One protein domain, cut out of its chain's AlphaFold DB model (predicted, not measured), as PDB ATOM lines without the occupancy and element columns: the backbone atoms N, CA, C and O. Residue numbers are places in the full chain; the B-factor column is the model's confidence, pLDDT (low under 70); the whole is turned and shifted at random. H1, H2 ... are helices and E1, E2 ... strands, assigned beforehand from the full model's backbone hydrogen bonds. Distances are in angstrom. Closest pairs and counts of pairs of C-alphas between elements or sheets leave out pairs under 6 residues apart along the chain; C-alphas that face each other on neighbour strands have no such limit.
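What this domain is: This is residues 108 to 149 and 160 to 316 of the 464 residues of an uncharacterized protein of Amphibalanus amphitrite (UniProt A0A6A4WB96). A small parallel sheet of three strands, E1, E2 and E3, forms the core, with the long helices H3 and H4 side by side over one face and H7 over the other, a sandwich of three layers. H1 packs on H3 away from the sheet, H5 and H6 pack on H7, and a stretch of 42 residues with no named element leads from H6 back to H7. The printed part has 199 residues with seven named helices and three named strands, in the order H1 E1 H2 H3 E2 H4 E3 H5 H6 H7; the sheet's order is E1 E2 E3. The class is mostly helix, and the whole is compact, with a radius of gyration of the C-alphas of 17.2 A and spans of 52 by 40 by 30 A.

Where its parts are: The printed part begins with H1, residues 108 to 124, 23.9 A long, whose first C-alpha, of Ala 108, is at (18.127, -13.766, 46.839). E1 is residues 138 to 141, 10.0 A, and H2 is residues 145 to 148, 5.6 A. H3, residues 161 to 182, is the longest helix at 31.3 A. E2, residues 188 to 192, measures 12.9 A and begins at C-alpha 188, (-4.386, -2.706, 46.237). H4, residues 202 to 221, measures 28.4 A, and E3, residues 226 to 229, 9.7 A. H5 is residues 231 to 240, 14.1 A, and H6 is residues 246 to 254, 13.1 A. H7, residues 297 to 315, measures 26.7 A and ends at C-alpha 315, (-8.970, 1.820, 50.519).

How they stand to each other: E1 and E2 are parallel at 23 degrees, with N 139 and O 188 at 2.9 A and N 190 and O 139 at 2.8 A, within hydrogen-bond range. E2 and E3 are parallel at 32 degrees, with N 191 and O 227 at 2.8 A. H4 is on the sheet at a height of 10.8 A, over E3, and runs along the strands at 14 degrees on the local plane. E2, H4 and E3 make a strand-helix-strand unit, two parallel neighbour strands with a helix between, and its crossover is right-handed. H3 is on the same face, with its residues 172 to 180. H3 and H4 touch at a shallow tilt of 27 degrees, the same way, closest at the C-alphas of Ala 165 and Leu 211, 4.7 A. H7 is on the opposite face at a height of 9.0 A. H1 touches H3 at a shallow tilt of 12 degrees, closest at the C-alphas of Ala 110 and Asn 171, 5.8 A. H2 and H4 only just touch, with 3 pairs of C-alphas within 8 A, closest at Leu 148 and Asp 204, 6.8 A. H5 touches residues 299 to 303 of H7 at a steep tilt of 64 degrees, closest at the C-alphas of Leu 235 and Asn 299, 6.9 A. H6 touches residues 306 to 314 of H7 at a shallow tilt of 12 degrees, closest at the C-alphas of Gly 253 and Ala 313, 5.0 A. H5 and H6 are apart. Every O i to N i+4 pair is within hydrogen-bond range in H1, H3, H4, H5 and H7; H6 has 2 of 5, beside 3 of 6 O i to N i+3 pairs, and H2 is too short for an O i to N i+4 pair.

The domain as a whole: The two C-alphas farthest apart, those of Thr 129 and Asp 279, are 54.9 A apart. Residues 150 to 159 are not printed, and C-alphas 149 and 160 are 14.6 A apart across the cut. The links H1 to E1 and H6 to H7 are long. The mean pLDDT of the printed part is 72.0, and 62 residues are under 70, among them residues 108 to 135 and 247 to 268.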
ATOM      1  N   ALA A 108      18.398 -14.469  45.579       43.41
ATOM      2  CA  ALA A 108      18.127 -13.766  46.839       43.41
ATOM      3  C   ALA A 108      16.808 -12.981  46.789       43.41
ATOM      4  O   ALA A 108      15.947 -13.207  47.623       43.41
ATOM      5  N   ALA A 109      16.572 -12.182  45.742       45.31
ATOM      6  CA  ALA A 109      15.302 -11.462  45.580       45.31
ATOM      7  C   ALA A 109      14.075 -12.392  45.420       45.31
ATOM      8  O   ALA A 109      12.974 -12.052  45.856       45.31
ATOM      9  N   ALA A 110      14.259 -13.584  44.835       49.25
ATOM     10  CA  ALA A 110      13.223 -14.616  44.790       49.25
ATOM     11  C   ALA A 110      12.986 -15.227  46.182       49.25
ATOM     12  O   ALA A 110      11.843 -15.463  46.564       49.25
ATOM     13  N   GLU A 111      14.051 -15.445  46.956       53.44
ATOM     14  CA  GLU A 111      13.968 -15.887  48.347       53.44
ATOM     15  C   GLU A 111      13.290 -14.843  49.241       53.44
ATOM     16  O   GLU A 111      12.467 -15.207  50.073       53.44
ATOM     17  N   ASP A 112      13.517 -13.553  49.011       55.09
ATOM     18  CA  ASP A 112      12.841 -12.475  49.737       55.09
ATOM     19  C   ASP A 112      11.346 -12.437  49.421       55.09
ATOM     20  O   ASP A 112      10.519 -12.361  50.328       55.09
ATOM     21  N   CYS A 113      10.973 -12.572  48.144       54.72
ATOM     22  CA  CYS A 113       9.567 -12.686  47.757       54.72
ATOM     23  C   CYS A 113       8.927 -13.937  48.378       54.72
ATOM     24  O   CYS A 113       7.792 -13.876  48.852       54.72
ATOM     25  N   ARG A 114       9.655 -15.060  48.440       58.03
ATOM     26  CA  ARG A 114       9.199 -16.276  49.132       58.03
ATOM     27  C   ARG A 114       9.082 -16.080  50.635       58.03
ATOM     28  O   ARG A 114       8.146 -16.622  51.213       58.03
ATOM     29  N   GLN A 115       9.978 -15.335  51.277       58.72
ATOM     30  CA  GLN A 115       9.905 -15.029  52.705       58.72
ATOM     31  C   GLN A 115       8.721 -14.113  53.014       58.72
ATOM     32  O   GLN A 115       7.981 -14.401  53.952       58.72
ATOM     33  N   ILE A 116       8.487 -13.082  52.191       58.62
ATOM     34  CA  ILE A 116       7.304 -12.212  52.266       58.62
ATOM     35  C   ILE A 116       6.038 -13.059  52.135       58.62
ATOM     36  O   ILE A 116       5.181 -13.026  53.017       58.62
ATOM     37  N   LEU A 117       5.951 -13.877  51.081       61.06
ATOM     38  CA  LEU A 117       4.800 -14.741  50.848       61.06
ATOM     39  C   LEU A 117       4.640 -15.773  51.971       61.06
ATOM     40  O   LEU A 117       3.531 -16.017  52.415       61.06
ATOM     41  N   SER A 118       5.725 -16.344  52.491       59.09
ATOM     42  CA  SER A 118       5.671 -17.320  53.584       59.09
ATOM     43  C   SER A 118       5.234 -16.686  54.900       59.09
ATOM     44  O   SER A 118       4.441 -17.284  55.618       59.09
ATOM     45  N   ALA A 119       5.719 -15.488  55.231       61.69
ATOM     46  CA  ALA A 119       5.275 -14.745  56.408       61.69
ATOM     47  C   ALA A 119       3.788 -14.389  56.293       61.69
ATOM     48  O   ALA A 119       3.027 -14.541  57.249       61.69
ATOM     49  N   PHE A 120       3.368 -13.994  55.094       60.44
ATOM     50  CA  PHE A 120       1.992 -13.659  54.785       60.44
ATOM     51  C   PHE A 120       1.056 -14.878  54.828       60.44
ATOM     52  O   PHE A 120       0.029 -14.849  55.502       60.44
ATOM     53  N   LEU A 121       1.444 -15.992  54.209       58.69
ATOM     54  CA  LEU A 121       0.693 -17.246  54.224       58.69
ATOM     55  C   LEU A 121       0.658 -17.875  55.614       58.69
ATOM     56  O   LEU A 121      -0.398 -18.330  56.027       58.69
ATOM     57  N   ARG A 122       1.755 -17.862  56.383       59.91
ATOM     58  CA  ARG A 122       1.742 -18.327  57.786       59.91
ATOM     59  C   ARG A 122       0.779 -17.519  58.646       59.91
ATOM     60  O   ARG A 122       0.201 -18.055  59.585       59.91
ATOM     61  N   ARG A 123       0.613 -16.237  58.328       60.53
ATOM     62  CA  ARG A 123      -0.326 -15.350  59.007       60.53
ATOM     63  C   ARG A 123      -1.779 -15.607  58.599       60.53
ATOM     64  O   ARG A 123      -2.642 -15.558  59.466       60.53
ATOM     65  N   GLN A 124      -2.047 -15.901  57.327       55.53
ATOM     66  CA  GLN A 124      -3.402 -16.194  56.832       55.53
ATOM     67  C   GLN A 124      -3.862 -17.632  57.138       55.53
ATOM     68  O   GLN A 124      -5.008 -17.861  57.510       55.53
ATOM     69  N   LEU A 125      -2.956 -18.606  57.018       52.09
ATOM     70  CA  LEU A 125      -3.221 -20.049  57.099       52.09
ATOM     71  C   LEU A 125      -2.763 -20.677  58.428       52.09
ATOM     72  O   LEU A 125      -2.728 -21.899  58.561       52.09
ATOM     73  N   GLY A 126      -2.362 -19.858  59.405       51.62
ATOM     74  CA  GLY A 126      -1.908 -20.334  60.709       51.62
ATOM     75  C   GLY A 126      -3.013 -21.090  61.470       51.62
ATOM     76  O   GLY A 126      -4.177 -20.695  61.398       51.62
ATOM     77  N   PRO A 127      -2.676 -22.141  62.242       42.19
ATOM     78  CA  PRO A 127      -3.640 -23.084  62.825       42.19
ATOM     79  C   PRO A 127      -4.464 -22.545  64.012       42.19
ATOM     80  O   PRO A 127      -4.963 -23.330  64.812       42.19
ATOM     81  N   SER A 128      -4.638 -21.228  64.170       45.31
ATOM     82  CA  SER A 128      -5.430 -20.693  65.282       45.31
ATOM     83  C   SER A 128      -6.416 -19.610  64.853       45.31
ATOM     84  O   SER A 128      -6.051 -18.555  64.332       45.31
ATOM     85  N   THR A 129      -7.684 -19.861  65.168       41.75
ATOM     86  CA  THR A 129      -8.844 -18.964  65.058       41.75
ATOM     87  C   THR A 129      -8.704 -17.655  65.851       41.75
ATOM     88  O   THR A 129      -9.564 -16.787  65.755       41.75
ATOM     89  N   ALA A 130      -7.613 -17.472  66.608       41.69
ATOM     90  CA  ALA A 130      -7.306 -16.261  67.370       41.69
ATOM     91  C   ALA A 130      -6.302 -15.313  66.675       41.69
ATOM     92  O   ALA A 130      -6.112 -14.193  67.147       41.69
ATOM     93  N   SER A 131      -5.660 -15.730  65.575       46.44
ATOM     94  CA  SER A 131      -4.580 -14.973  64.914       46.44
ATOM     95  C   SER A 131      -4.788 -14.719  63.418       46.44
ATOM     96  O   SER A 131      -3.871 -14.219  62.767       46.44
ATOM     97  N   GLN A 132      -5.961 -15.044  62.864       52.91
ATOM     98  CA  GLN A 132      -6.333 -14.646  61.503       52.91
ATOM     99  C   GLN A 132      -6.582 -13.138  61.484       52.91
ATOM    100  O   GLN A 132      -7.686 -12.645  61.715       52.91
ATOM    101  N   LEU A 133      -5.505 -12.387  61.282       54.59
ATOM    102  CA  LEU A 133      -5.607 -10.969  60.981       54.59
ATOM    103  C   LEU A 133      -6.269 -10.832  59.605       54.59
ATOM    104  O   LEU A 133      -5.940 -11.612  58.707       54.59
ATOM    105  N   PRO A 134      -7.181  -9.860  59.430       61.94
ATOM    106  CA  PRO A 134      -7.842  -9.651  58.150       61.94
ATOM    107  C   PRO A 134      -6.799  -9.502  57.039       61.94
ATOM    108  O   PRO A 134      -5.697  -8.986  57.273       61.94
ATOM    109  N   ALA A 135      -7.137  -9.990  55.843       65.88
ATOM    110  CA  ALA A 135      -6.318  -9.760  54.665       65.88
ATOM    111  C   ALA A 135      -6.053  -8.247  54.524       65.88
ATOM    112  O   ALA A 135      -6.969  -7.449  54.740       65.88
ATOM    113  N   PRO A 136      -4.810  -7.836  54.231       70.81
ATOM    114  CA  PRO A 136      -4.486  -6.435  54.052       70.81
ATOM    115  C   PRO A 136      -5.282  -5.884  52.873       70.81
ATOM    116  O   PRO A 136      -5.324  -6.489  51.807       70.81
ATOM    117  N   GLU A 137      -5.876  -4.714  53.064       74.38
ATOM    118  CA  GLU A 137      -6.537  -3.959  51.992       74.38
ATOM    119  C   GLU A 137      -5.504  -3.258  51.098       74.38
ATOM    120  O   GLU A 137      -5.737  -3.043  49.910       74.38
ATOM    121  N   VAL A 138      -4.331  -2.936  51.659       77.19
ATOM    122  CA  VAL A 138      -3.220  -2.311  50.938       77.19
ATOM    123  C   VAL A 138      -1.904  -2.998  51.276       77.19
ATOM    124  O   VAL A 138      -1.595  -3.229  52.446       77.19
ATOM    125  N   VAL A 139      -1.102  -3.284  50.252       79.56
ATOM    126  CA  VAL A 139       0.268  -3.797  50.384       79.56
ATOM    127  C   VAL A 139       1.225  -2.799  49.747       79.56
ATOM    128  O   VAL A 139       1.023  -2.394  48.612       79.56
ATOM    129  N   VAL A 140       2.284  -2.403  50.449       82.88
ATOM    130  CA  VAL A 140       3.303  -1.488  49.909       82.88
ATOM    131  C   VAL A 140       4.561  -2.284  49.588       82.88
ATOM    132  O   VAL A 140       5.063  -3.013  50.443       82.88
ATOM    133  N   VAL A 141       5.081  -2.146  48.369       82.94
ATOM    134  CA  VAL A 141       6.262  -2.874  47.892       82.94
ATOM    135  C   VAL A 141       7.357  -1.881  47.510       82.94
ATOM    136  O   VAL A 141       7.181  -1.062  46.613       82.94
ATOM    137  N   SER A 142       8.511  -1.986  48.173       84.69
ATOM    138  CA  SER A 142       9.723  -1.212  47.878       84.69
ATOM    139  C   SER A 142      10.912  -2.161  47.772       84.69
ATOM    140  O   SER A 142      11.411  -2.653  48.785       84.69
ATOM    141  N   LEU A 143      11.373  -2.423  46.550       75.69
ATOM    142  CA  LEU A 143      12.460  -3.359  46.251       75.69
ATOM    143  C   LEU A 143      13.365  -2.789  45.146       75.69
ATOM    144  O   LEU A 143      12.965  -1.914  44.387       75.69
ATOM    145  N   GLY A 144      14.598  -3.293  45.046       73.50
ATOM    146  CA  GLY A 144      15.508  -2.984  43.931       73.50
ATOM    147  C   GLY A 144      16.630  -1.982  44.229       73.50
ATOM    148  O   GLY A 144      17.656  -2.035  43.558       73.50
ATOM    149  N   SER A 145      16.548  -1.157  45.280       75.06
ATOM    150  CA  SER A 145      17.606  -0.168  45.605       75.06
ATOM    151  C   SER A 145      18.984  -0.783  45.881       75.06
ATOM    152  O   SER A 145      20.015  -0.148  45.637       75.06
ATOM    153  N   ASN A 146      19.024  -2.038  46.338       73.12
ATOM    154  CA  ASN A 146      20.268  -2.777  46.559       73.12
ATOM    155  C   ASN A 146      20.931  -3.253  45.261       73.12
ATOM    156  O   ASN A 146      22.147  -3.432  45.258       73.12
ATOM    157  N   ALA A 147      20.189  -3.370  44.153       66.31
ATOM    158  CA  ALA A 147      20.769  -3.649  42.836       66.31
ATOM    159  C   ALA A 147      21.707  -2.524  42.370       66.31
ATOM    160  O   ALA A 147      22.601  -2.752  41.563       66.31
ATOM    161  N   LEU A 148      21.549  -1.326  42.937       68.19
ATOM    162  CA  LEU A 148      22.438  -0.196  42.705       68.19
ATOM    163  C   LEU A 148      23.656  -0.207  43.656       68.19
ATOM    164  O   LEU A 148      24.530   0.646  43.528       68.19
ATOM    165  N   THR A 149      23.721  -1.074  44.689       61.47
ATOM    166  CA  THR A 149      24.830  -1.064  45.675       61.47
ATOM    167  C   THR A 149      26.006  -1.923  45.210       61.47
ATOM    168  O   THR A 149      25.814  -3.105  44.952       61.47
ATOM    169  N   ASP A 160      25.011  -6.583  33.012       70.75
ATOM    170  CA  ASP A 160      23.749  -6.701  32.266       70.75
ATOM    171  C   ASP A 160      22.600  -6.021  33.035       70.75
ATOM    172  O   ASP A 160      21.798  -6.666  33.716       70.75
ATOM    173  N   ALA A 161      22.559  -4.685  32.994       73.50
ATOM    174  CA  ALA A 161      21.463  -3.909  33.580       73.50
ATOM    175  C   ALA A 161      20.069  -4.397  33.114       73.50
ATOM    176  O   ALA A 161      19.197  -4.547  33.979       73.50
ATOM    177  N   PRO A 162      19.873  -4.754  31.823       76.81
ATOM    178  CA  PRO A 162      18.630  -5.360  31.357       76.81
ATOM    179  C   PRO A 162      18.269  -6.655  32.087       76.81
ATOM    180  O   PRO A 162      17.132  -6.800  32.536       76.81
ATOM    181  N   ALA A 163      19.210  -7.586  32.268       72.31
ATOM    182  CA  ALA A 163      18.926  -8.837  32.973       72.31
ATOM    183  C   ALA A 163      18.580  -8.620  34.452       72.31
ATOM    184  O   ALA A 163      17.716  -9.312  34.993       72.31
ATOM    185  N   ILE A 164      19.223  -7.655  35.116       73.62
ATOM    186  CA  ILE A 164      18.908  -7.313  36.509       73.62
ATOM    187  C   ILE A 164      17.505  -6.706  36.601       73.62
ATOM    188  O   ILE A 164      16.717  -7.131  37.448       73.62
ATOM    189  N   ALA A 165      17.174  -5.762  35.718       79.44
ATOM    190  CA  ALA A 165      15.847  -5.163  35.654       79.44
ATOM    191  C   ALA A 165      14.765  -6.216  35.373       79.44
ATOM    192  O   ALA A 165      13.770  -6.284  36.096       79.44
ATOM    193  N   ALA A 166      15.007  -7.114  34.414       75.94
ATOM    194  CA  ALA A 166      14.113  -8.224  34.103       75.94
ATOM    195  C   ALA A 166      13.930  -9.179  35.294       75.94
ATOM    196  O   ALA A 166      12.809  -9.600  35.577       75.94
ATOM    197  N   ALA A 167      15.001  -9.495  36.027       72.38
ATOM    198  CA  ALA A 167      14.927 -10.350  37.210       72.38
ATOM    199  C   ALA A 167      14.123  -9.699  38.348       72.38
ATOM    200  O   ALA A 167      13.276 -10.354  38.955       72.38
ATOM    201  N   VAL A 168      14.356  -8.412  38.629       77.62
ATOM    202  CA  VAL A 168      13.589  -7.659  39.637       77.62
ATOM    203  C   VAL A 168      12.115  -7.595  39.245       77.62
ATOM    204  O   VAL A 168      11.255  -7.929  40.060       77.62
ATOM    205  N   ALA A 169      11.819  -7.254  37.990       81.06
ATOM    206  CA  ALA A 169      10.456  -7.212  37.485       81.06
ATOM    207  C   ALA A 169       9.775  -8.585  37.570       81.06
ATOM    208  O   ALA A 169       8.656  -8.682  38.064       81.06
ATOM    209  N   GLY A 170      10.457  -9.662  37.168       75.44
ATOM    210  CA  GLY A 170       9.952 -11.033  37.280       75.44
ATOM    211  C   GLY A 170       9.598 -11.427  38.718       75.44
ATOM    212  O   GLY A 170       8.522 -11.975  38.955       75.44
ATOM    213  N   ASN A 171      10.449 -11.082  39.687       75.69
ATOM    214  CA  ASN A 171      10.182 -11.338  41.105       75.69
ATOM    215  C   ASN A 171       8.952 -10.575  41.610       75.69
ATOM    216  O   ASN A 171       8.147 -11.130  42.357       75.69
ATOM    217  N   ILE A 172       8.769  -9.327  41.175       80.44
ATOM    218  CA  ILE A 172       7.610  -8.524  41.579       80.44
ATOM    219  C   ILE A 172       6.338  -9.040  40.911       80.44
ATOM    220  O   ILE A 172       5.343  -9.213  41.607       80.44
ATOM    221  N   ARG A 173       6.361  -9.396  39.618       83.12
ATOM    222  CA  ARG A 173       5.215 -10.056  38.961       83.12
ATOM    223  C   ARG A 173       4.811 -11.331  39.697       83.12
ATOM    224  O   ARG A 173       3.625 -11.569  39.913       83.12
ATOM    225  N   TRP A 174       5.790 -12.127  40.125       78.50
ATOM    226  CA  TRP A 174       5.536 -13.332  40.909       78.50
ATOM    227  C   TRP A 174       4.933 -13.023  42.286       78.50
ATOM    228  O   TRP A 174       3.966 -13.674  42.685       78.50
ATOM    229  N   LEU A 175       5.456 -12.019  43.001       77.62
ATOM    230  CA  LEU A 175       4.913 -11.572  44.288       77.62
ATOM    231  C   LEU A 175       3.460 -11.103  44.139       77.62
ATOM    232  O   LEU A 175       2.597 -11.557  44.888       77.62
ATOM    233  N   LEU A 176       3.186 -10.245  43.154       78.81
ATOM    234  CA  LEU A 176       1.843  -9.740  42.865       78.81
ATOM    235  C   LEU A 176       0.893 -10.886  42.512       78.81
ATOM    236  O   LEU A 176      -0.152 -11.024  43.140       78.81
ATOM    237  N   GLY A 177       1.282 -11.773  41.591       78.94
ATOM    238  CA  GLY A 177       0.493 -12.959  41.245       78.94
ATOM    239  C   GLY A 177       0.210 -13.860  42.452       78.94
ATOM    240  O   GLY A 177      -0.893 -14.384  42.597       78.94
ATOM    241  N   SER A 178       1.169 -13.990  43.368       72.38
ATOM    242  CA  SER A 178       0.996 -14.783  44.587       72.38
ATOM    243  C   SER A 178       0.055 -14.121  45.598       72.38
ATOM    244  O   SER A 178      -0.754 -14.815  46.211       72.38
ATOM    245  N   LEU A 179       0.119 -12.794  45.757       74.00
ATOM    246  CA  LEU A 179      -0.820 -12.037  46.595       74.00
ATOM    247  C   LEU A 179      -2.253 -12.168  46.071       74.00
ATOM    248  O   LEU A 179      -3.165 -12.431  46.860       74.00
ATOM    249  N   LEU A 180      -2.419 -12.060  44.749       72.19
ATOM    250  CA  LEU A 180      -3.698 -12.228  44.061       72.19
ATOM    251  C   LEU A 180      -4.284 -13.626  44.264       72.19
ATOM    252  O   LEU A 180      -5.473 -13.751  44.534       72.19
ATOM    253  N   MET A 181      -3.466 -14.675  44.152       69.00
ATOM    254  CA  MET A 181      -3.964 -16.050  44.236       69.00
ATOM    255  C   MET A 181      -4.154 -16.562  45.667       69.00
ATOM    256  O   MET A 181      -5.045 -17.378  45.890       69.00
ATOM    257  N   PHE A 182      -3.320 -16.144  46.627       62.72
ATOM    258  CA  PHE A 182      -3.179 -16.898  47.881       62.72
ATOM    259  C   PHE A 182      -3.285 -16.107  49.182       62.72
ATOM    260  O   PHE A 182      -3.215 -16.732  50.241       62.72
ATOM    261  N   GLY A 183      -3.484 -14.784  49.185       62.00
ATOM    262  CA  GLY A 183      -3.785 -14.180  50.487       62.00
ATOM    263  C   GLY A 183      -4.306 -12.755  50.570       62.00
ATOM    264  O   GLY A 183      -4.705 -12.365  51.661       62.00
ATOM    265  N   ALA A 184      -4.343 -11.984  49.484       68.75
ATOM    266  CA  ALA A 184      -5.102 -10.735  49.456       68.75
ATOM    267  C   ALA A 184      -5.637 -10.448  48.046       68.75
ATOM    268  O   ALA A 184      -5.193  -9.502  47.390       68.75
ATOM    269  N   PRO A 185      -6.608 -11.250  47.568       70.31
ATOM    270  CA  PRO A 185      -7.205 -11.087  46.248       70.31
ATOM    271  C   PRO A 185      -7.980  -9.786  46.094       70.31
ATOM    272  O   PRO A 185      -8.355  -9.494  44.974       70.31
ATOM    273  N   GLU A 186      -8.142  -8.964  47.129       74.81
ATOM    274  CA  GLU A 186      -8.744  -7.625  47.040       74.81
ATOM    275  C   GLU A 186      -7.762  -6.504  47.419       74.81
ATOM    276  O   GLU A 186      -8.124  -5.332  47.390       74.81
ATOM    277  N   ALA A 187      -6.505  -6.830  47.755       76.25
ATOM    278  CA  ALA A 187      -5.528  -5.797  48.074       76.25
ATOM    279  C   ALA A 187      -5.238  -4.921  46.856       76.25
ATOM    280  O   ALA A 187      -5.041  -5.427  45.741       76.25
ATOM    281  N   THR A 188      -5.110  -3.622  47.117       80.00
ATOM    282  CA  THR A 188      -4.386  -2.706  46.237       80.00
ATOM    283  C   THR A 188      -2.910  -2.731  46.602       80.00
ATOM    284  O   THR A 188      -2.541  -2.639  47.773       80.00
ATOM    285  N   VAL A 189      -2.041  -2.841  45.606       82.38
ATOM    286  CA  VAL A 189      -0.597  -2.790  45.817       82.38
ATOM    287  C   VAL A 189      -0.071  -1.407  45.467       82.38
ATOM    288  O   VAL A 189      -0.306  -0.922  44.370       82.38
ATOM    289  N   VAL A 190       0.659  -0.773  46.380       86.00
ATOM    290  CA  VAL A 190       1.432   0.442  46.109       86.00
ATOM    291  C   VAL A 190       2.865   0.021  45.810       86.00
ATOM    292  O   VAL A 190       3.617  -0.336  46.720       86.00
ATOM    293  N   LEU A 191       3.241   0.024  44.535       88.44
ATOM    294  CA  LEU A 191       4.591  -0.297  44.084       88.44
ATOM    295  C   LEU A 191       5.425   0.981  44.004       88.44
ATOM    296  O   LEU A 191       5.083   1.905  43.277       88.44
ATOM    297  N   MET A 192       6.536   1.038  44.728       89.94
ATOM    298  CA  MET A 192       7.449   2.178  44.680       89.94
ATOM    299  C   MET A 192       8.541   1.963  43.632       89.94
ATOM    300  O   MET A 192       9.105   0.869  43.551       89.94
ATOM    301  N   THR A 193       8.888   3.008  42.872       89.38
ATOM    302  CA  THR A 193      10.108   2.981  42.048       89.38
ATOM    303  C   THR A 193      11.358   2.915  42.927       89.38
ATOM    304  O   THR A 193      11.325   3.169  44.137       89.38
ATOM    305  N   VAL A 194      12.488   2.547  42.319       84.12
ATOM    306  CA  VAL A 194      13.770   2.498  43.024       84.12
ATOM    307  C   VAL A 194      14.137   3.898  43.525       84.12
ATOM    308  O   VAL A 194      13.899   4.896  42.853       84.12
ATOM    309  N   VAL A 195      14.735   3.982  44.714       79.81
ATOM    310  CA  VAL A 195      15.192   5.264  45.265       79.81
ATOM    311  C   VAL A 195      16.471   5.712  44.532       79.81
ATOM    312  O   VAL A 195      17.399   4.900  44.426       79.81
ATOM    313  N   PRO A 196      16.559   6.972  44.048       72.94
ATOM    314  CA  PRO A 196      17.770   7.497  43.407       72.94
ATOM    315  C   PRO A 196      18.958   7.542  44.377       72.94
ATOM    316  O   PRO A 196      18.800   7.297  45.569       72.94
ATOM    317  N   ARG A 197      20.153   7.909  43.897       76.62
ATOM    318  CA  ARG A 197      21.328   8.159  44.757       76.62
ATOM    319  C   ARG A 197      21.935   9.522  44.508       76.62
ATOM    320  O   ARG A 197      21.867  10.024  43.392       76.62
ATOM    321  N   ALA A 198      22.610  10.056  45.527       68.75
ATOM    322  CA  ALA A 198      23.229  11.381  45.495       68.75
ATOM    323  C   ALA A 198      24.220  11.566  44.333       68.75
ATOM    324  O   ALA A 198      24.410  12.681  43.851       68.75
ATOM    325  N   GLN A 199      24.902  10.486  43.935       69.75
ATOM    326  CA  GLN A 199      25.962  10.488  42.927       69.75
ATOM    327  C   GLN A 199      25.936   9.170  42.145       69.75
ATOM    328  O   GLN A 199      26.629   8.214  42.487       69.75
ATOM    329  N   LEU A 200      25.098   9.104  41.111       72.50
ATOM    330  CA  LEU A 200      25.122   8.003  40.145       72.50
ATOM    331  C   LEU A 200      26.114   8.332  39.026       72.50
ATOM    332  O   LEU A 200      26.063   9.429  38.463       72.50
ATOM    333  N   SER A 201      26.985   7.378  38.682       75.81
ATOM    334  CA  SER A 201      27.685   7.421  37.395       75.81
ATOM    335  C   SER A 201      26.668   7.313  36.249       75.81
ATOM    336  O   SER A 201      25.545   6.857  36.465       75.81
ATOM    337  N   ASP A 202      27.030   7.685  35.019       78.69
ATOM    338  CA  ASP A 202      26.106   7.540  33.879       78.69
ATOM    339  C   ASP A 202      25.692   6.073  33.648       78.69
ATOM    340  O   ASP A 202      24.554   5.793  33.267       78.69
ATOM    341  N   ALA A 203      26.585   5.127  33.958       76.56
ATOM    342  CA  ALA A 203      26.280   3.701  33.938       76.56
ATOM    343  C   ALA A 203      25.253   3.325  35.022       76.56
ATOM    344  O   ALA A 203      24.257   2.669  34.716       76.56
ATOM    345  N   ASP A 204      25.443   3.784  36.263       76.69
ATOM    346  CA  ASP A 204      24.501   3.505  37.357       76.69
ATOM    347  C   ASP A 204      23.154   4.206  37.146       76.69
ATOM    348  O   ASP A 204      22.114   3.677  37.534       76.69
ATOM    349  N   LEU A 205      23.148   5.372  36.494       79.69
ATOM    350  CA  LEU A 205      21.926   6.065  36.099       79.69
ATOM    351  C   LEU A 205      21.152   5.272  35.047       79.69
ATOM    352  O   LEU A 205      19.930   5.177  35.135       79.69
ATOM    353  N   SER A 206      21.847   4.690  34.068       81.19
ATOM    354  CA  SER A 206      21.223   3.803  33.082       81.19
ATOM    355  C   SER A 206      20.582   2.590  33.762       81.19
ATOM    356  O   SER A 206      19.423   2.279  33.488       81.19
ATOM    357  N   VAL A 207      21.281   1.962  34.716       80.12
ATOM    358  CA  VAL A 207      20.741   0.847  35.519       80.12
ATOM    359  C   VAL A 207      19.520   1.292  36.327       80.12
ATOM    360  O   VAL A 207      18.493   0.618  36.320       80.12
ATOM    361  N   PHE A 208      19.606   2.438  37.002       85.19
ATOM    362  CA  PHE A 208      18.508   3.016  37.774       85.19
ATOM    363  C   PHE A 208      17.266   3.283  36.910       85.19
ATOM    364  O   PHE A 208      16.152   2.948  37.323       85.19
ATOM    365  N   ARG A 209      17.447   3.846  35.708       86.19
ATOM    366  CA  ARG A 209      16.351   4.106  34.764       86.19
ATOM    367  C   ARG A 209      15.706   2.809  34.304       86.19
ATOM    368  O   ARG A 209      14.503   2.673  34.455       86.19
ATOM    369  N   GLN A 210      16.505   1.834  33.868       86.56
ATOM    370  CA  GLN A 210      16.004   0.527  33.435       86.56
ATOM    371  C   GLN A 210      15.252  -0.207  34.547       86.56
ATOM    372  O   GLN A 210      14.197  -0.784  34.298       86.56
ATOM    373  N   LEU A 211      15.757  -0.160  35.783       85.62
ATOM    374  CA  LEU A 211      15.049  -0.712  36.936       85.62
ATOM    375  C   LEU A 211      13.723   0.003  37.167       85.62
ATOM    376  O   LEU A 211      12.702  -0.654  37.332       85.62
ATOM    377  N   SER A 212      13.729   1.335  37.174       88.44
ATOM    378  CA  SER A 212      12.517   2.119  37.401       88.44
ATOM    379  C   SER A 212      11.482   1.870  36.309       88.44
ATOM    380  O   SER A 212      10.332   1.617  36.644       88.44
ATOM    381  N   ASP A 213      11.886   1.865  35.036       89.75
ATOM    382  CA  ASP A 213      11.023   1.584  33.884       89.75
ATOM    383  C   ASP A 213      10.422   0.180  33.971       89.75
ATOM    384  O   ASP A 213       9.209   0.031  33.857       89.75
ATOM    385  N   ALA A 214      11.222  -0.829  34.322       88.69
ATOM    386  CA  ALA A 214      10.717  -2.182  34.519       88.69
ATOM    387  C   ALA A 214       9.677  -2.268  35.656       88.69
ATOM    388  O   ALA A 214       8.749  -3.072  35.580       88.69
ATOM    389  N   LEU A 215       9.790  -1.440  36.702       89.19
ATOM    390  CA  LEU A 215       8.760  -1.329  37.743       89.19
ATOM    391  C   LEU A 215       7.501  -0.607  37.245       89.19
ATOM    392  O   LEU A 215       6.402  -0.991  37.649       89.19
ATOM    393  N   ARG A 216       7.635   0.395  36.363       89.62
ATOM    394  CA  ARG A 216       6.481   1.050  35.719       89.62
ATOM    395  C   ARG A 216       5.714   0.060  34.850       89.62
ATOM    396  O   ARG A 216       4.495  -0.006  34.969       89.62
ATOM    397  N   ASP A 217       6.422  -0.756  34.073       90.06
ATOM    398  CA  ASP A 217       5.824  -1.809  33.248       90.06
ATOM    399  C   ASP A 217       5.064  -2.822  34.111       90.06
ATOM    400  O   ASP A 217       3.924  -3.165  33.819       90.06
ATOM    401  N   VAL A 218       5.649  -3.255  35.236       87.88
ATOM    402  CA  VAL A 218       4.958  -4.153  36.175       87.88
ATOM    403  C   VAL A 218       3.720  -3.495  36.786       87.88
ATOM    404  O   VAL A 218       2.698  -4.155  36.943       87.88
ATOM    405  N   ALA A 219       3.768  -2.211  37.139       88.81
ATOM    406  CA  ALA A 219       2.576  -1.521  37.627       88.81
ATOM    407  C   ALA A 219       1.491  -1.420  36.545       88.81
ATOM    408  O   ALA A 219       0.320  -1.642  36.847       88.81
ATOM    409  N   ALA A 220       1.875  -1.149  35.294       87.00
ATOM    410  CA  ALA A 220       0.963  -1.101  34.156       87.00
ATOM    411  C   ALA A 220       0.289  -2.461  33.901       87.00
ATOM    412  O   ALA A 220      -0.932  -2.513  33.767       87.00
ATOM    413  N   ASP A 221       1.062  -3.554  33.926       87.44
ATOM    414  CA  ASP A 221       0.579  -4.932  33.736       87.44
ATOM    415  C   ASP A 221      -0.485  -5.339  34.775       87.44
ATOM    416  O   ASP A 221      -1.346  -6.174  34.499       87.44
ATOM    417  N   PHE A 222      -0.414  -4.773  35.987       81.75
ATOM    418  CA  PHE A 222      -1.280  -5.116  37.120       81.75
ATOM    419  C   PHE A 222      -2.280  -4.005  37.486       81.75
ATOM    420  O   PHE A 222      -3.006  -4.129  38.479       81.75
ATOM    421  N   GLY A 223      -2.346  -2.914  36.719       78.94
ATOM    422  CA  GLY A 223      -3.376  -1.887  36.885       78.94
ATOM    423  C   GLY A 223      -4.783  -2.478  36.687       78.94
ATOM    424  O   GLY A 223      -4.941  -3.410  35.900       78.94
ATOM    425  N   PRO A 224      -5.831  -2.001  37.391       78.38
ATOM    426  CA  PRO A 224      -5.879  -0.916  38.385       78.38
ATOM    427  C   PRO A 224      -5.450  -1.338  39.802       78.38
ATOM    428  O   PRO A 224      -5.548  -0.557  40.743       78.38
ATOM    429  N   ARG A 225      -5.009  -2.586  39.980       75.75
ATOM    430  CA  ARG A 225      -4.740  -3.190  41.291       75.75
ATOM    431  C   ARG A 225      -3.342  -2.914  41.826       75.75
ATOM    432  O   ARG A 225      -3.074  -3.164  43.000       75.75
ATOM    433  N   CYS A 226      -2.461  -2.416  40.970       83.88
ATOM    434  CA  CYS A 226      -1.139  -1.937  41.315       83.88
ATOM    435  C   CYS A 226      -1.054  -0.445  40.978       83.88
ATOM    436  O   CYS A 226      -1.245  -0.050  39.830       83.88
ATOM    437  N   VAL A 227      -0.783   0.381  41.983       85.38
ATOM    438  CA  VAL A 227      -0.552   1.818  41.854       85.38
ATOM    439  C   VAL A 227       0.941   2.066  41.993       85.38
ATOM    440  O   VAL A 227       1.547   1.678  42.992       85.38
ATOM    441  N   LEU A 228       1.543   2.723  41.004       89.56
ATOM    442  CA  LEU A 228       2.949   3.104  41.056       89.56
ATOM    443  C   LEU A 228       3.123   4.416  41.833       89.56
ATOM    444  O   LEU A 228       2.480   5.404  41.498       89.56
ATOM    445  N   LEU A 229       4.038   4.453  42.800       89.06
ATOM    446  CA  LEU A 229       4.567   5.682  43.386       89.06
ATOM    447  C   LEU A 229       6.005   5.902  42.901       89.06
ATOM    448  O   LEU A 229       6.940   5.226  43.339       89.06
ATOM    449  N   ASP A 230       6.187   6.864  42.003       89.31
ATOM    450  CA  ASP A 230       7.485   7.259  41.476       89.31
ATOM    451  C   ASP A 230       8.216   8.186  42.456       89.31
ATOM    452  O   ASP A 230       7.952   9.389  42.544       89.31
ATOM    453  N   VAL A 231       9.154   7.608  43.208       88.56
ATOM    454  CA  VAL A 231       9.886   8.284  44.284       88.56
ATOM    455  C   VAL A 231      10.716   9.456  43.761       88.56
ATOM    456  O   VAL A 231      10.799  10.488  44.427       88.56
ATOM    457  N   GLU A 232      11.314   9.343  42.573       87.31
ATOM    458  CA  GLU A 232      12.138  10.428  42.033       87.31
ATOM    459  C   GLU A 232      11.283  11.622  41.608       87.31
ATOM    460  O   GLU A 232      11.635  12.770  41.892       87.31
ATOM    461  N   ARG A 233      10.129  11.369  40.981       87.19
ATOM    462  CA  ARG A 233       9.175  12.433  40.637       87.19
ATOM    463  C   ARG A 233       8.576  13.068  41.886       87.19
ATOM    464  O   ARG A 233       8.493  14.291  41.952       87.19
ATOM    465  N   LEU A 234       8.228  12.258  42.887       89.19
ATOM    466  CA  LEU A 234       7.712  12.725  44.173       89.19
ATOM    467  C   LEU A 234       8.682  13.698  44.850       89.19
ATOM    468  O   LEU A 234       8.292  14.801  45.228       89.19
ATOM    469  N   LEU A 235       9.944  13.298  45.002       87.75
ATOM    470  CA  LEU A 235      10.932  14.105  45.717       87.75
ATOM    471  C   LEU A 235      11.342  15.352  44.926       87.75
ATOM    472  O   LEU A 235      11.564  16.397  45.530       87.75
ATOM    473  N   ASN A 236      11.363  15.293  43.592       85.50
ATOM    474  CA  ASN A 236      11.560  16.487  42.766       85.50
ATOM    475  C   ASN A 236      10.369  17.458  42.823       85.50
ATOM    476  O   ASN A 236      10.551  18.677  42.823       85.50
ATOM    477  N   ALA A 237       9.140  16.945  42.893       84.12
ATOM    478  CA  ALA A 237       7.965  17.783  43.103       84.12
ATOM    479  C   ALA A 237       8.023  18.472  44.477       84.12
ATOM    480  O   ALA A 237       7.791  19.674  44.571       84.12
ATOM    481  N   GLU A 238       8.399  17.737  45.526       86.12
ATOM    482  CA  GLU A 238       8.559  18.293  46.874       86.12
ATOM    483  C   GLU A 238       9.680  19.341  46.946       86.12
ATOM    484  O   GLU A 238       9.495  20.398  47.544       86.12
ATOM    485  N   SER A 239      10.826  19.088  46.306       83.44
ATOM    486  CA  SER A 239      11.961  20.018  46.325       83.44
ATOM    487  C   SER A 239      11.690  21.305  45.541       83.44
ATOM    488  O   SER A 239      12.144  22.377  45.943       83.44
ATOM    489  N   SER A 240      10.936  21.217  44.440       83.06
ATOM    490  CA  SER A 240      10.560  22.379  43.626       83.06
ATOM    491  C   SER A 240       9.438  23.208  44.254       83.06
ATOM    492  O   SER A 240       9.468  24.437  44.183       83.06
ATOM    493  N   ALA A 241       8.459  22.557  44.882       82.38
ATOM    494  CA  ALA A 241       7.363  23.208  45.581       82.38
ATOM    495  C   ALA A 241       6.851  22.299  46.716       82.38
ATOM    496  O   ALA A 241       6.142  21.327  46.428       82.38
ATOM    497  N   PRO A 242       7.135  22.630  47.990       83.06
ATOM    498  CA  PRO A 242       6.686  21.833  49.129       83.06
ATOM    499  C   PRO A 242       5.175  21.568  49.109       83.06
ATOM    500  O   PRO A 242       4.386  22.440  48.723       83.06
ATOM    501  N   ASP A 243       4.777  20.347  49.475       76.06
ATOM    502  CA  ASP A 243       3.397  19.835  49.459       76.06
ATOM    503  C   ASP A 243       2.696  19.849  48.079       76.06
ATOM    504  O   ASP A 243       1.496  19.565  47.965       76.06
ATOM    505  N   SER A 244       3.404  20.153  46.985       74.56
ATOM    506  CA  SER A 244       2.801  20.206  45.644       74.56
ATOM    507  C   SER A 244       2.306  18.849  45.142       74.56
ATOM    508  O   SER A 244       1.365  18.801  44.346       74.56
ATOM    509  N   TRP A 245       2.883  17.751  45.634       74.88
ATOM    510  CA  TRP A 245       2.465  16.392  45.300       74.88
ATOM    511  C   TRP A 245       1.125  16.010  45.953       74.88
ATOM    512  O   TRP A 245       0.336  15.299  45.335       74.88
ATOM    513  N   ARG A 246       0.786  16.536  47.140       70.31
ATOM    514  CA  ARG A 246      -0.490  16.230  47.831       70.31
ATOM    515  C   ARG A 246      -1.713  16.707  47.059       70.31
ATOM    516  O   ARG A 246      -2.745  16.037  46.992       70.31
ATOM    517  N   ARG A 247      -1.579  17.872  46.416       62.00
ATOM    518  CA  ARG A 247      -2.613  18.433  45.531       62.00
ATOM    519  C   ARG A 247      -2.947  17.493  44.367       62.00
ATOM    520  O   ARG A 247      -4.049  17.564  43.838       62.00
ATOM    521  N   ARG A 248      -2.027  16.593  44.005       61.44
ATOM    522  CA  ARG A 248      -2.171  15.631  42.905       61.44
ATOM    523  C   ARG A 248      -2.784  14.302  43.362       61.44
ATOM    524  O   ARG A 248      -3.617  13.766  42.639       61.44
ATOM    525  N   VAL A 249      -2.502  13.832  44.586       54.78
ATOM    526  CA  VAL A 249      -3.189  12.656  45.178       54.78
ATOM    527  C   VAL A 249      -4.703  12.864  45.221       54.78
ATOM    528  O   VAL A 249      -5.482  11.970  44.891       54.78
ATOM    529  N   SER A 250      -5.117  14.081  45.583       49.28
ATOM    530  CA  SER A 250      -6.530  14.466  45.671       49.28
ATOM    531  C   SER A 250      -7.276  14.274  44.342       49.28
ATOM    532  O   SER A 250      -8.476  14.019  44.345       49.28
ATOM    533  N   PHE A 251      -6.571  14.350  43.209       46.81
ATOM    534  CA  PHE A 251      -7.138  14.163  41.875       46.81
ATOM    535  C   PHE A 251      -7.356  12.678  41.536       46.81
ATOM    536  O   PHE A 251      -8.394  12.319  40.987       46.81
ATOM    537  N   HIS A 252      -6.431  11.796  41.936       47.00
ATOM    538  CA  HIS A 252      -6.556  10.350  41.718       47.00
ATOM    539  C   HIS A 252      -7.643   9.698  42.585       47.00
ATOM    540  O   HIS A 252      -8.340   8.803  42.110       47.00
ATOM    541  N   GLY A 253      -7.834  10.170  43.823       40.16
ATOM    542  CA  GLY A 253      -8.880   9.660  44.721       40.16
ATOM    543  C   GLY A 253     -10.312  10.054  44.330       40.16
ATOM    544  O   GLY A 253     -11.256   9.380  44.731       40.16
ATOM    545  N   LEU A 254     -10.495  11.122  43.543       38.72
ATOM    546  CA  LEU A 254     -11.821  11.619  43.145       38.72
ATOM    547  C   LEU A 254     -12.354  11.016  41.837       38.72
ATOM    548  O   LEU A 254     -13.559  11.079  41.603       38.72
ATOM    549  N   LEU A 255     -11.493  10.455  40.982       38.81
ATOM    550  CA  LEU A 255     -11.845  10.161  39.586       38.81
ATOM    551  C   LEU A 255     -11.834   8.684  39.184       38.81
ATOM    552  O   LEU A 255     -11.996   8.405  38.002       38.81
ATOM    553  N   GLY A 256     -11.695   7.741  40.127       38.91
ATOM    554  CA  GLY A 256     -11.990   6.319  39.886       38.91
ATOM    555  C   GLY A 256     -11.522   5.812  38.514       38.91
ATOM    556  O   GLY A 256     -12.341   5.472  37.670       38.91
ATOM    557  N   GLY A 257     -10.214   5.856  38.249       40.12
ATOM    558  CA  GLY A 257      -9.606   5.308  37.029       40.12
ATOM    559  C   GLY A 257      -9.931   6.010  35.700       40.12
ATOM    560  O   GLY A 257      -9.303   5.685  34.695       40.12
ATOM    561  N   ALA A 258     -10.841   6.984  35.656       31.89
ATOM    562  CA  ALA A 258     -11.232   7.647  34.421       31.89
ATOM    563  C   ALA A 258     -10.804   9.119  34.439       31.89
ATOM    564  O   ALA A 258     -11.310   9.925  35.209       31.89
ATOM    565  N   VAL A 259      -9.935   9.476  33.491       33.38
ATOM    566  CA  VAL A 259      -9.521  10.847  33.145       33.38
ATOM    567  C   VAL A 259      -8.329  11.388  33.948       33.38
ATOM    568  O   VAL A 259      -8.436  12.298  34.765       33.38
ATOM    569  N   VAL A 260      -7.130  10.936  33.568       37.25
ATOM    570  CA  VAL A 260      -5.939  11.800  33.585       37.25
ATOM    571  C   VAL A 260      -6.154  12.860  32.499       37.25
ATOM    572  O   VAL A 260      -5.870  12.627  31.325       37.25
ATOM    573  N   ARG A 261      -6.719  14.022  32.843       31.38
ATOM    574  CA  ARG A 261      -6.614  15.207  31.981       31.38
ATOM    575  C   ARG A 261      -5.988  16.363  32.734       31.38
ATOM    576  O   ARG A 261      -6.548  16.863  33.700       31.38
ATOM    577  N   ALA A 262      -4.874  16.803  32.156       32.59
ATOM    578  CA  ALA A 262      -4.275  18.118  32.302       32.59
ATOM    579  C   ALA A 262      -3.793  18.471  33.716       32.59
ATOM    580  O   ALA A 262      -4.201  19.471  34.298       32.59
ATOM    581  N   VAL A 263      -2.828  17.704  34.223       37.88
ATOM    582  CA  VAL A 263      -1.724  18.341  34.950       37.88
ATOM    583  C   VAL A 263      -0.684  18.671  33.885       37.88
ATOM    584  O   VAL A 263      -0.293  17.783  33.133       37.88
ATOM    585  N   GLU A 264      -0.331  19.951  33.750       34.75
ATOM    586  CA  GLU A 264       0.614  20.453  32.746       34.75
ATOM    587  C   GLU A 264       1.842  19.535  32.614       34.75
ATOM    588  O   GLU A 264       2.508  19.229  33.610       34.75
ATOM    589  N   GLU A 265       2.145  19.133  31.372       37.81
ATOM    590  CA  GLU A 265       3.214  18.201  30.960       37.81
ATOM    591  C   GLU A 265       4.626  18.570  31.465       37.81
ATOM    592  O   GLU A 265       5.559  17.785  31.326       37.81
ATOM    593  N   GLY A 266       4.804  19.737  32.089       40.97
ATOM    594  CA  GLY A 266       6.073  20.198  32.650       40.97
ATOM    595  C   GLY A 266       6.339  19.814  34.109       40.97
ATOM    596  O   GLY A 266       7.446  20.034  34.590       40.97
ATOM    597  N   SER A 267       5.370  19.252  34.841       48.41
ATOM    598  CA  SER A 267       5.556  18.929  36.261       48.41
ATOM    599  C   SER A 267       5.313  17.443  36.507       48.41
ATOM    600  O   SER A 267       4.174  16.994  36.572       48.41
ATOM    601  N   GLY A 268       6.395  16.665  36.598       58.47
ATOM    602  CA  GLY A 268       6.359  15.204  36.672       58.47
ATOM    603  C   GLY A 268       5.330  14.682  37.676       58.47
ATOM    604  O   GLY A 268       5.473  14.866  38.880       58.47
ATOM    605  N   ASP A 269       4.273  14.054  37.169       72.38
ATOM    606  CA  ASP A 269       3.273  13.382  37.992       72.38
ATOM    607  C   ASP A 269       3.919  12.210  38.746       72.38
ATOM    608  O   ASP A 269       4.525  11.337  38.125       72.38
ATOM    609  N   ALA A 270       3.821  12.209  40.078       74.25
ATOM    610  CA  ALA A 270       4.449  11.205  40.934       74.25
ATOM    611  C   ALA A 270       3.848   9.803  40.755       74.25
ATOM    612  O   ALA A 270       4.470   8.837  41.176       74.25
ATOM    613  N   TRP A 271       2.692   9.671  40.103       80.31
ATOM    614  CA  TRP A 271       2.086   8.376  39.755       80.31
ATOM    615  C   TRP A 271       2.205   8.055  38.258       80.31
ATOM    616  O   TRP A 271       1.568   7.131  37.753       80.31
ATOM    617  N   SER A 272       3.036   8.806  37.529       79.44
ATOM    618  CA  SER A 272       3.229   8.609  36.097       79.44
ATOM    619  C   SER A 272       3.881   7.261  35.792       79.44
ATOM    620  O   SER A 272       4.969   6.949  36.276       79.44
ATOM    621  N   LEU A 273       3.250   6.508  34.891       80.44
ATOM    622  CA  LEU A 273       3.837   5.318  34.271       80.44
ATOM    623  C   LEU A 273       4.807   5.671  33.132       80.44
ATOM    624  O   LEU A 273       5.495   4.797  32.616       80.44
ATOM    625  N   SER A 274       4.885   6.943  32.730       84.62
ATOM    626  CA  SER A 274       5.784   7.366  31.661       84.62
ATOM    627  C   SER A 274       7.245   7.302  32.120       84.62
ATOM    628  O   SER A 274       7.558   7.747  33.236       84.62
ATOM    629  N   PRO A 275       8.166   6.844  31.252       83.88
ATOM    630  CA  PRO A 275       9.594   6.894  31.528       83.88
ATOM    631  C   PRO A 275      10.054   8.299  31.915       83.88
ATOM    632  O   PRO A 275       9.467   9.314  31.519       83.88
ATOM    633  N   LEU A 276      11.119   8.365  32.708       81.25
ATOM    634  CA  LEU A 276      11.723   9.642  33.073       81.25
ATOM    635  C   LEU A 276      12.416  10.266  31.852       81.25
ATOM    636  O   LEU A 276      13.203   9.579  31.194       81.25
ATOM    637  N   PRO A 277      12.185  11.560  31.562       81.69
ATOM    638  CA  PRO A 277      12.941  12.271  30.537       81.69
ATOM    639  C   PRO A 277      14.454  12.187  30.779       81.69
ATOM    640  O   PRO A 277      14.915  12.147  31.923       81.69
ATOM    641  N   GLN A 278      15.251  12.215  29.705       78.75
ATOM    642  CA  GLN A 278      16.714  12.160  29.829       78.75
ATOM    643  C   GLN A 278      17.284  13.313  30.665       78.75
ATOM    644  O   GLN A 278      18.234  13.090  31.417       78.75
ATOM    645  N   ASP A 279      16.652  14.484  30.603       80.56
ATOM    646  CA  ASP A 279      17.071  15.699  31.307       80.56
ATOM    647  C   ASP A 279      16.294  15.935  32.614       80.56
ATOM    648  O   ASP A 279      16.258  17.053  33.129       80.56
ATOM    649  N   PHE A 280      15.636  14.903  33.159       76.62
ATOM    650  CA  PHE A 280      14.875  15.043  34.400       76.62
ATOM    651  C   PHE A 280      15.786  15.490  35.565       76.62
ATOM    652  O   PHE A 280      16.882  14.933  35.716       76.62
ATOM    653  N   PRO A 281      15.365  16.477  36.388       77.31
ATOM    654  CA  PRO A 281      16.168  16.964  37.503       77.31
ATOM    655  C   PRO A 281      16.562  15.832  38.451       77.31
ATOM    656  O   PRO A 281      15.725  15.047  38.892       77.31
ATOM    657  N   ARG A 282      17.857  15.745  38.761       78.19
ATOM    658  CA  ARG A 282      18.383  14.732  39.681       78.19
ATOM    659  C   ARG A 282      18.293  15.239  41.114       78.19
ATOM    660  O   ARG A 282      18.574  16.411  41.372       78.19
ATOM    661  N   LEU A 283      18.004  14.330  42.042       81.00
ATOM    662  CA  LEU A 283      18.166  14.608  43.466       81.00
ATOM    663  C   LEU A 283      19.630  14.940  43.773       81.00
ATOM    664  O   LEU A 283      20.557  14.306  43.261       81.00
ATOM    665  N   GLY A 284      19.837  15.962  44.595       78.75
ATOM    666  CA  GLY A 284      21.157  16.452  44.958       78.75
ATOM    667  C   GLY A 284      21.685  15.796  46.226       78.75
ATOM    668  O   GLY A 284      20.963  15.159  46.980       78.75
ATOM    669  N   VAL A 285      22.961  16.030  46.541       79.06
ATOM    670  CA  VAL A 285      23.613  15.505  47.762       79.06
ATOM    671  C   VAL A 285      22.862  15.877  49.050       79.06
ATOM    672  O   VAL A 285      22.906  15.134  50.023       79.06
ATOM    673  N   LYS A 286      22.137  17.003  49.056       83.38
ATOM    674  CA  LYS A 286      21.342  17.469  50.204       83.38
ATOM    675  C   LYS A 286      20.122  16.590  50.502       83.38
ATOM    676  O   LYS A 286      19.610  16.640  51.615       83.38
ATOM    677  N   ASP A 287      19.685  15.790  49.534       83.94
ATOM    678  CA  ASP A 287      18.539  14.894  49.668       83.94
ATOM    679  C   ASP A 287      18.895  13.579  50.377       83.94
ATOM    680  O   ASP A 287      18.005  12.796  50.731       83.94
ATOM    681  N   PHE A 288      20.189  13.348  50.621       84.94
ATOM    682  CA  PHE A 288      20.740  12.101  51.136       84.94
ATOM    683  C   PHE A 288      21.468  12.279  52.469       84.94
ATOM    684  O   PHE A 288      21.980  13.343  52.814       84.94
ATOM    685  N   CYS A 289      21.533  11.180  53.213       84.69
ATOM    686  CA  CYS A 289      22.442  10.993  54.331       84.69
ATOM    687  C   CYS A 289      23.900  10.925  53.849       84.69
ATOM    688  O   CYS A 289      24.193  10.823  52.657       84.69
ATOM    689  N   ALA A 290      24.835  10.934  54.801       80.81
ATOM    690  CA  ALA A 290      26.273  10.953  54.522       80.81
ATOM    691  C   ALA A 290      26.783   9.754  53.696       80.81
ATOM    692  O   ALA A 290      27.861   9.835  53.115       80.81
ATOM    693  N   ASP A 291      26.034   8.649  53.638       79.38
ATOM    694  CA  ASP A 291      26.390   7.482  52.827       79.38
ATOM    695  C   ASP A 291      25.992   7.601  51.347       79.38
ATOM    696  O   ASP A 291      26.366   6.741  50.552       79.38
ATOM    697  N   GLY A 292      25.246   8.647  50.969       76.50
ATOM    698  CA  GLY A 292      24.797   8.888  49.597       76.50
ATOM    699  C   GLY A 292      23.813   7.846  49.051       76.50
ATOM    700  O   GLY A 292      23.511   7.874  47.855       76.50
ATOM    701  N   VAL A 293      23.329   6.929  49.898       78.44
ATOM    702  CA  VAL A 293      22.404   5.841  49.543       78.44
ATOM    703  C   VAL A 293      21.068   6.033  50.244       78.44
ATOM    704  O   VAL A 293      20.025   5.946  49.601       78.44
ATOM    705  N   HIS A 294      21.084   6.307  51.546       83.56
ATOM    706  CA  HIS A 294      19.865   6.550  52.304       83.56
ATOM    707  C   HIS A 294      19.453   8.010  52.173       83.56
ATOM    708  O   HIS A 294      20.290   8.914  52.188       83.56
ATOM    709  N   LEU A 295      18.151   8.247  52.057       85.38
ATOM    710  CA  LEU A 295      17.605   9.597  52.003       85.38
ATOM    711  C   LEU A 295      17.684  10.282  53.369       85.38
ATOM    712  O   LEU A 295      17.678   9.632  54.416       85.38
ATOM    713  N   HIS A 296      17.689  11.613  53.362       85.25
ATOM    714  CA  HIS A 296      17.507  12.385  54.584       85.25
ATOM    715  C   HIS A 296      16.137  12.075  55.217       85.25
ATOM    716  O   HIS A 296      15.153  11.820  54.520       85.25
ATOM    717  N   GLY A 297      16.038  12.147  56.549       82.50
ATOM    718  CA  GLY A 297      14.809  11.793  57.272       82.50
ATOM    719  C   GLY A 297      13.567  12.580  56.829       82.50
ATOM    720  O   GLY A 297      12.460  12.053  56.882       82.50
ATOM    721  N   LEU A 298      13.741  13.814  56.342       81.69
ATOM    722  CA  LEU A 298      12.654  14.616  55.761       81.69
ATOM    723  C   LEU A 298      12.072  13.970  54.494       81.69
ATOM    724  O   LEU A 298      10.859  13.847  54.384       81.69
ATOM    725  N   ASN A 299      12.920  13.457  53.603       85.81
ATOM    726  CA  ASN A 299      12.488  12.815  52.361       85.81
ATOM    727  C   ASN A 299      11.779  11.478  52.631       85.81
ATOM    728  O   ASN A 299      10.769  11.176  51.998       85.81
ATOM    729  N   TYR A 300      12.222  10.715  53.638       85.56
ATOM    730  CA  TYR A 300      11.473   9.537  54.093       85.56
ATOM    731  C   TYR A 300      10.094   9.893  54.666       85.56
ATOM    732  O   TYR A 300       9.143   9.141  54.454       85.56
ATOM    733  N   ARG A 301       9.947  11.034  55.355       83.38
ATOM    734  CA  ARG A 301       8.628  11.509  55.813       83.38
ATOM    735  C   ARG A 301       7.720  11.856  54.634       83.38
ATOM    736  O   ARG A 301       6.549  11.493  54.680       83.38
ATOM    737  N   THR A 302       8.250  12.488  53.588       86.94
ATOM    738  CA  THR A 302       7.503  12.785  52.355       86.94
ATOM    739  C   THR A 302       7.024  11.508  51.672       86.94
ATOM    740  O   THR A 302       5.835  11.368  51.400       86.94
ATOM    741  N   ILE A 303       7.920  10.536  51.469       87.88
ATOM    742  CA  ILE A 303       7.573   9.228  50.891       87.88
ATOM    743  C   ILE A 303       6.488   8.546  51.717       87.88
ATOM    744  O   ILE A 303       5.491   8.079  51.174       87.88
ATOM    745  N   ARG A 304       6.658   8.516  53.041       85.69
ATOM    746  CA  ARG A 304       5.683   7.914  53.945       85.69
ATOM    747  C   ARG A 304       4.313   8.576  53.818       85.69
ATOM    748  O   ARG A 304       3.321   7.864  53.716       85.69
ATOM    749  N   ALA A 305       4.255   9.906  53.810       84.00
ATOM    750  CA  ALA A 305       3.001  10.630  53.653       84.00
ATOM    751  C   ALA A 305       2.334  10.306  52.305       84.00
ATOM    752  O   ALA A 305       1.136  10.048  52.271       84.00
ATOM    753  N   ALA A 306       3.106  10.228  51.217       85.19
ATOM    754  CA  ALA A 306       2.587   9.863  49.901       85.19
ATOM    755  C   ALA A 306       2.053   8.425  49.848       85.19
ATOM    756  O   ALA A 306       0.991   8.184  49.274       85.19
ATOM    757  N   VAL A 307       2.746   7.477  50.482       84.06
ATOM    758  CA  VAL A 307       2.282   6.089  50.618       84.06
ATOM    759  C   VAL A 307       0.995   6.022  51.435       84.06
ATOM    760  O   VAL A 307       0.047   5.373  51.003       84.06
ATOM    761  N   GLU A 308       0.935   6.693  52.587       80.81
ATOM    762  CA  GLU A 308      -0.258   6.719  53.442       80.81
ATOM    763  C   GLU A 308      -1.457   7.335  52.704       80.81
ATOM    764  O   GLU A 308      -2.546   6.767  52.729       80.81
ATOM    765  N   GLU A 309      -1.270   8.456  52.002       80.06
ATOM    766  CA  GLU A 309      -2.335   9.093  51.219       80.06
ATOM    767  C   GLU A 309      -2.785   8.224  50.032       80.06
ATOM    768  O   GLU A 309      -3.987   8.071  49.812       80.06
ATOM    769  N   THR A 310      -1.851   7.576  49.326       76.81
ATOM    770  CA  THR A 310      -2.172   6.636  48.236       76.81
ATOM    771  C   THR A 310      -2.934   5.418  48.764       76.81
ATOM    772  O   THR A 310      -3.937   5.015  48.182       76.81
ATOM    773  N   ALA A 311      -2.502   4.856  49.895       74.25
ATOM    774  CA  ALA A 311      -3.159   3.727  50.543       74.25
ATOM    775  C   ALA A 311      -4.581   4.080  51.000       74.25
ATOM    776  O   ALA A 311      -5.508   3.302  50.791       74.25
ATOM    777  N   MET A 312      -4.778   5.268  51.582       73.50
ATOM    778  CA  MET A 312      -6.109   5.741  51.973       73.50
ATOM    779  C   MET A 312      -7.022   5.955  50.763       73.50
ATOM    780  O   MET A 312      -8.196   5.605  50.833       73.50
ATOM    781  N   ALA A 313      -6.500   6.505  49.662       72.44
ATOM    782  CA  ALA A 313      -7.262   6.664  48.426       72.44
ATOM    783  C   ALA A 313      -7.648   5.307  47.815       72.44
ATOM    784  O   ALA A 313      -8.769   5.144  47.346       72.44
ATOM    785  N   ALA A 314      -6.747   4.324  47.875       68.06
ATOM    786  CA  ALA A 314      -6.997   2.963  47.409       68.06
ATOM    787  C   ALA A 314      -8.019   2.199  48.269       68.06
ATOM    788  O   ALA A 314      -8.797   1.411  47.741       68.06
ATOM    789  N   ALA A 315      -8.031   2.439  49.583       66.44
ATOM    790  CA  ALA A 315      -8.970   1.820  50.519       66.44
ATOM    791  C   ALA A 315     -10.324   2.555  50.611       66.44
ATOM    792  O   ALA A 315     -11.240   2.087  51.290       66.44
ATOM    793  N   ALA A 316     -10.469   3.720  49.972       65.19
ATOM    794  CA  ALA A 316     -11.713   4.474  50.004       65.19
ATOM    795  C   ALA A 316     -12.835   3.690  49.291       65.19
ATOM    796  O   ALA A 316     -12.613   3.172  48.192       65.19
TER     797      ALA A 316